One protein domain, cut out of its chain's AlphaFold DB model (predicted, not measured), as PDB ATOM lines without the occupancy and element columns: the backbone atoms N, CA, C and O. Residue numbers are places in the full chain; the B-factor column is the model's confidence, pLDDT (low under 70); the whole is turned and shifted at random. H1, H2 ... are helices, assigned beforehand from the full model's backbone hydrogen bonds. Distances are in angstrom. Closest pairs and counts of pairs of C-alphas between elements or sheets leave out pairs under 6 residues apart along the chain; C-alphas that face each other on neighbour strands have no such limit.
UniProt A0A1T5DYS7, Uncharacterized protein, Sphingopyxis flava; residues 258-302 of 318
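AT A GLANCE: This is residues 258 to 302 of the 318 residues of an uncharacterized protein of Sphingopyxis flava (UniProt A0A1T5DYS7). Three short helices make a small cluster, their centres at the corners of a triangle: H2, the longest, has H3 packed crosswise on it, and H1 stands near both with a looser fit. The two links loop out at opposite ends, and the longest axis runs from one to the other. The printed part has 45 residues with three named helices, H1, H2, H3 along the chain, and no named strand; its class is all helix. It is compact and rounded, with a radius of gyration of the C-alphas of 9.5 A and spans of 26 by 18 by 17 A.

HOW THE PARTS SIT: Begin at H2, residues 276 to 286, and look next at H3, residues 294 to 300. They touch, and their closest C-alphas, those of Trp 280 and Arg 294, are 6.0 A apart. Their lines are about perpendicular, at 81 degrees. Now find H1, residues 258 to 265. It is close to H3 but not clearly touching: the closest C-alphas, of Trp 264 and Leu 300, are 7.6 A apart. Their lines stand at 71 degrees, only just about perpendicular. H1 and H2 are near each other, with 6 pairs of C-alphas within 10 A and the closest at 8.1 A. In H1, H2 and H3 every O i to N i+4 pair is within hydrogen-bond range.

IN THESE COORDINATES: Find C-alpha 276 at (157.132, 162.575, 101.457); from there H2 runs 15.2 A to C-alpha 286 at (146.723, 152.867, 106.732). H1 starts at C-alpha 258, (155.370, 153.299, 118.554), and covers 10.6 A. H3 covers 10.2 A and ends at C-alpha 300, (160.879, 159.595, 110.324).

THE WHOLE: Look to the links for the two C-alphas farthest apart, Gly 273 and Asp 289, at 26.3 A. Both links are short, with 10 residues from H1 to H2 and 7 from H2 to H3. The printed part has no cut. The mean pLDDT of the printed part is 94.0, and no printed residue is under 70.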
ATOM      1  N   PRO A 258     154.926 154.678 118.762       94.56
ATOM      2  CA  PRO A 258     155.370 153.299 118.554       94.56
ATOM      3  C   PRO A 258     154.655 152.613 117.383       94.56
ATOM      4  O   PRO A 258     155.267 151.857 116.630       94.56
ATOM      5  N   ARG A 259     153.361 152.908 117.192       95.94
ATOM      6  CA  ARG A 259     152.573 152.364 116.077       95.94
ATOM      7  C   ARG A 259     153.025 152.942 114.742       95.94
ATOM      8  O   ARG A 259     153.165 152.190 113.780       95.94
ATOM      9  N   LEU A 260     153.286 154.249 114.697       96.19
ATOM     10  CA  LEU A 260     153.761 154.907 113.482       96.19
ATOM     11  C   LEU A 260     155.167 154.425 113.088       96.19
ATOM     12  O   LEU A 260     155.401 154.141 111.916       96.19
ATOM     13  N   LYS A 261     156.080 154.253 114.056       95.56
ATOM     14  CA  LYS A 261     157.422 153.688 113.823       95.56
ATOM     15  C   LYS A 261     157.363 152.255 113.292       95.56
ATOM     16  O   LYS A 261     158.002 151.955 112.290       95.56
ATOM     17  N   LYS A 262     156.526 151.400 113.888       96.62
ATOM     18  CA  LYS A 262     156.335 150.018 113.418       96.62
ATOM     19  C   LYS A 262     155.808 149.960 111.979       96.62
ATOM     20  O   LYS A 262     156.257 149.140 111.183       96.62
ATOM     21  N   TRP A 263     154.869 150.842 111.628       97.06
ATOM     22  CA  TRP A 263     154.395 150.973 110.247       97.06
ATOM     23  C   TRP A 263     155.508 151.436 109.300       97.06
ATOM     24  O   TRP A 263     155.673 150.865 108.224       97.06
ATOM     25  N   TRP A 264     156.304 152.422 109.722       96.75
ATOM     26  CA  TRP A 264     157.426 152.959 108.951       96.75
ATOM     27  C   TRP A 264     158.494 151.901 108.645       96.75
ATOM     28  O   TRP A 264     158.976 151.817 107.514       96.75
ATOM     29  N   GLU A 265     158.844 151.070 109.629       95.56
ATOM     30  CA  GLU A 265     159.761 149.932 109.479       95.56
ATOM     31  C   GLU A 265     159.219 148.887 108.496       95.56
ATOM     32  O   GLU A 265     159.948 148.431 107.616       95.56
ATOM     33  N   GLY A 266     157.916 148.588 108.553       95.38
ATOM     34  CA  GLY A 266     157.251 147.668 107.622       95.38
ATOM     35  C   GLY A 266     157.216 148.138 106.160       95.38
ATOM     36  O   GLY A 266     156.882 147.351 105.275       95.38
ATOM     37  N   LYS A 267     157.560 149.401 105.880       96.25
ATOM     38  CA  LYS A 267     157.627 149.980 104.525       96.25
ATOM     39  C   LYS A 267     159.053 150.144 103.992       96.25
ATOM     40  O   LYS A 267     159.228 150.787 102.958       96.25
ATOM     41  N   ALA A 268     160.058 149.556 104.648       92.75
ATOM     42  CA  ALA A 268     161.469 149.702 104.277       92.75
ATOM     43  C   ALA A 268     161.765 149.426 102.789       92.75
ATOM     44  O   ALA A 268     162.526 150.172 102.189       92.75
ATOM     45  N   SER A 269     161.118 148.430 102.178       91.44
ATOM     46  CA  SER A 269     161.356 148.035 100.780       91.44
ATOM     47  C   SER A 269     160.758 148.968  99.722       91.44
ATOM     48  O   SER A 269     161.171 148.908  98.570       91.44
ATOM     49  N   VAL A 270     159.777 149.801 100.081       91.69
ATOM     50  CA  VAL A 270     159.031 150.639  99.118       91.69
ATOM     51  C   VAL A 270     159.291 152.129  99.351       91.69
ATOM     52  O   VAL A 270     159.172 152.936  98.434       91.69
ATOM     53  N   ARG A 271     159.668 152.516 100.577       92.50
ATOM     54  CA  ARG A 271     159.737 153.930 100.973       92.50
ATOM     55  C   ARG A 271     160.862 154.733 100.316       92.50
ATOM     56  O   ARG A 271     160.731 155.945 100.237       92.50
ATOM     57  N   GLU A 272     161.934 154.094  99.845       90.44
ATOM     58  CA  GLU A 272     163.062 154.794  99.201       90.44
ATOM     59  C   GLU A 272     162.702 155.377  97.824       90.44
ATOM     60  O   GLU A 272     163.347 156.318  97.372       90.44
ATOM     61  N   GLY A 273     161.648 154.863  97.180       90.75
ATOM     62  CA  GLY A 273     161.174 155.331  95.874       90.75
ATOM     63  C   GLY A 273     159.987 156.298  95.919       90.75
ATOM     64  O   GLY A 273     159.461 156.636  94.863       90.75
ATOM     65  N   LEU A 274     159.528 156.710  97.105       93.50
ATOM     66  CA  LEU A 274     158.312 157.513  97.275       93.50
ATOM     67  C   LEU A 274     158.618 158.910  97.816       93.50
ATOM     68  O   LEU A 274     159.504 159.092  98.653       93.50
ATOM     69  N   SER A 275     157.848 159.905  97.371       94.62
ATOM     70  CA  SER A 275     157.936 161.254  97.927       94.62
ATOM     71  C   SER A 275     157.368 161.305  99.355       94.62
ATOM     72  O   SER A 275     156.606 160.434  99.783       94.62
ATOM     73  N   ILE A 276     157.703 162.357 100.113       93.25
ATOM     74  CA  ILE A 276     157.132 162.575 101.457       93.25
ATOM     75  C   ILE A 276     155.596 162.695 101.390       93.25
ATOM     76  O   ILE A 276     154.914 162.261 102.317       93.25
ATOM     77  N   ASP A 277     155.060 163.251 100.300       92.19
ATOM     78  CA  ASP A 277     153.618 163.359 100.049       92.19
ATOM     79  C   ASP A 277     152.949 161.995  99.890       92.19
ATOM     80  O   ASP A 277     151.925 161.719 100.524       92.19
ATOM     81  N   ASP A 278     153.560 161.115  99.100       95.12
ATOM     82  CA  ASP A 278     153.039 159.767  98.864       95.12
ATOM     83  C   ASP A 278     153.087 158.935 100.147       95.12
ATOM     84  O   ASP A 278     152.131 158.238 100.492       95.12
ATOM     85  N   LEU A 279     154.178 159.058 100.909       95.38
ATOM     86  CA  LEU A 279     154.337 158.390 102.200       95.38
ATOM     87  C   LEU A 279     153.313 158.877 103.227       95.38
ATOM     88  O   LEU A 279     152.749 158.067 103.964       95.38
ATOM     89  N   TRP A 280     153.038 160.180 103.268       96.06
ATOM     90  CA  TRP A 280     152.003 160.740 104.133       96.06
ATOM     91  C   TRP A 280     150.601 160.265 103.735       96.06
ATOM     92  O   TRP A 280     149.815 159.870 104.600       96.06
ATOM     93  N   THR A 281     150.313 160.201 102.437       94.94
ATOM     94  CA  THR A 281     149.037 159.696 101.910       94.94
ATOM     95  C   THR A 281     148.841 158.212 102.243       94.94
ATOM     96  O   THR A 281     147.788 157.822 102.751       94.94
ATOM     97  N   LEU A 282     149.880 157.388 102.068       95.88
ATOM     98  CA  LEU A 282     149.873 155.973 102.460       95.88
ATOM     99  C   LEU A 282     149.697 155.780 103.971       95.88
ATOM    100  O   LEU A 282     149.019 154.838 104.396       95.88
ATOM    101  N   ALA A 283     150.285 156.658 104.787       96.31
ATOM    102  CA  ALA A 283     150.116 156.629 106.237       96.31
ATOM    103  C   ALA A 283     148.661 156.923 106.628       96.31
ATOM    104  O   ALA A 283     148.078 156.164 107.401       96.31
ATOM    105  N   ARG A 284     148.040 157.962 106.051       96.19
ATOM    106  CA  ARG A 284     146.623 158.290 106.305       96.19
ATOM    107  C   ARG A 284     145.685 157.173 105.855       96.19
ATOM    108  O   ARG A 284     144.754 156.844 106.582       96.19
ATOM    109  N   ALA A 285     145.965 156.545 104.713       95.75
ATOM    110  CA  ALA A 285     145.196 155.397 104.236       95.75
ATOM    111  C   ALA A 285     145.323 154.171 105.161       95.75
ATOM    112  O   ALA A 285     144.369 153.415 105.316       95.75
ATOM    113  N   SER A 286     146.482 153.986 105.805       96.56
ATOM    114  CA  SER A 286     146.723 152.867 106.732       96.56
ATOM    115  C   SER A 286     146.080 153.069 108.110       96.56
ATOM    116  O   SER A 286     145.869 152.098 108.833       96.56
ATOM    117  N   PHE A 287     145.786 154.316 108.489       96.12
ATOM    118  CA  PHE A 287     145.231 154.681 109.794       96.12
ATOM    119  C   PHE A 287     144.088 155.693 109.637       96.12
ATOM    120  O   PHE A 287     144.225 156.843 110.062       96.12
ATOM    121  N   PRO A 288     142.951 155.285 109.048       94.69
ATOM    122  CA  PRO A 288     141.860 156.203 108.746       94.69
ATOM    123  C   PRO A 288     141.276 156.851 110.002       94.69
ATOM    124  O   PRO A 288     140.802 157.974 109.904       94.69
ATOM    125  N   ASP A 289     141.355 156.206 111.169       94.62
ATOM    126  CA  ASP A 289     140.786 156.702 112.433       94.62
ATOM    127  C   ASP A 289     141.735 157.588 113.247       94.62
ATOM    128  O   ASP A 289     141.403 157.966 114.366       94.62
ATOM    129  N   HIS A 290     142.928 157.894 112.730       94.56
ATOM    130  CA  HIS A 290     143.921 158.680 113.460       94.56
ATOM    131  C   HIS A 290     144.410 159.879 112.656       94.56
ATOM    132  O   HIS A 290     144.533 159.833 111.431       94.56
ATOM    133  N   HIS A 291     144.757 160.949 113.367       93.44
ATOM    134  CA  HIS A 291     145.443 162.082 112.763       93.44
ATOM    135  C   HIS A 291     146.960 161.823 112.680       93.44
ATOM    136  O   HIS A 291     147.605 161.418 113.658       93.44
ATOM    137  N   ILE A 292     147.535 162.060 111.497       94.25
ATOM    138  CA  ILE A 292     148.970 161.948 111.214       94.25
ATOM    139  C   ILE A 292     149.404 163.216 110.482       94.25
ATOM    140  O   ILE A 292     149.056 163.420 109.318       94.25
ATOM    141  N   SER A 293     150.197 164.051 111.152       92.94
ATOM    142  CA  SER A 293     150.768 165.239 110.524       92.94
ATOM    143  C   SER A 293     151.891 164.868 109.556       92.94
ATOM    144  O   SER A 293     152.635 163.898 109.746       92.94
ATOM    145  N   ARG A 294     152.034 165.678 108.507       92.44
ATOM    146  CA  ARG A 294     153.084 165.532 107.496       92.44
ATOM    147  C   ARG A 294     154.488 165.634 108.097       92.44
ATOM    148  O   ARG A 294     155.394 164.909 107.687       92.44
ATOM    149  N   ASP A 295     154.652 166.468 109.121       90.75
ATOM    150  CA  ASP A 295     155.925 166.640 109.820       90.75
ATOM    151  C   ASP A 295     156.391 165.385 110.553       90.75
ATOM    152  O   ASP A 295     157.583 165.088 110.547       90.75
ATOM    153  N   ARG A 296     155.478 164.571 111.096       93.38
ATOM    154  CA  ARG A 296     155.871 163.302 111.729       93.38
ATOM    155  C   ARG A 296     156.473 162.321 110.726       93.38
ATOM    156  O   ARG A 296     157.450 161.649 111.046       93.38
ATOM    157  N   ILE A 297     155.946 162.281 109.501       94.38
ATOM    158  CA  ILE A 297     156.526 161.488 108.407       94.38
ATOM    159  C   ILE A 297     157.885 162.061 107.989       94.38
ATOM    160  O   ILE A 297     158.839 161.309 107.804       94.38
ATOM    161  N   ARG A 298     158.015 163.391 107.918       91.44
ATOM    162  CA  ARG A 298     159.284 164.072 107.609       91.44
ATOM    163  C   ARG A 298     160.378 163.782 108.646       91.44
ATOM    164  O   ARG A 298     161.525 163.567 108.266       91.44
ATOM    165  N   VAL A 299     160.036 163.749 109.936       92.12
ATOM    166  CA  VAL A 299     160.971 163.388 111.017       92.12
ATOM    167  C   VAL A 299     161.443 161.940 110.863       92.12
ATOM    168  O   VAL A 299     162.641 161.681 110.947       92.12
ATOM    169  N   LEU A 300     160.534 161.006 110.561       93.19
ATOM    170  CA  LEU A 300     160.879 159.595 110.324       93.19
ATOM    171  C   LEU A 300     161.733 159.384 109.066       93.19
ATOM    172  O   LEU A 300     162.574 158.488 109.042       93.19
ATOM    173  N   ALA A 301     161.564 160.238 108.055       89.62
ATOM    174  CA  ALA A 301     162.388 160.268 106.850       89.62
ATOM    175  C   ALA A 301     163.790 160.881 107.062       89.62
ATOM    176  O   ALA A 301     164.533 161.038 106.097       89.62
ATOM    177  N   GLY A 302     164.164 161.228 108.300       85.44
ATOM    178  CA  GLY A 302     165.483 161.777 108.624       85.44
ATOM    179  C   GLY A 302     165.614 163.272 108.324       85.44
ATOM    180  O   GLY A 302     166.653 163.702 107.831       85.44
TER     181      GLY A 302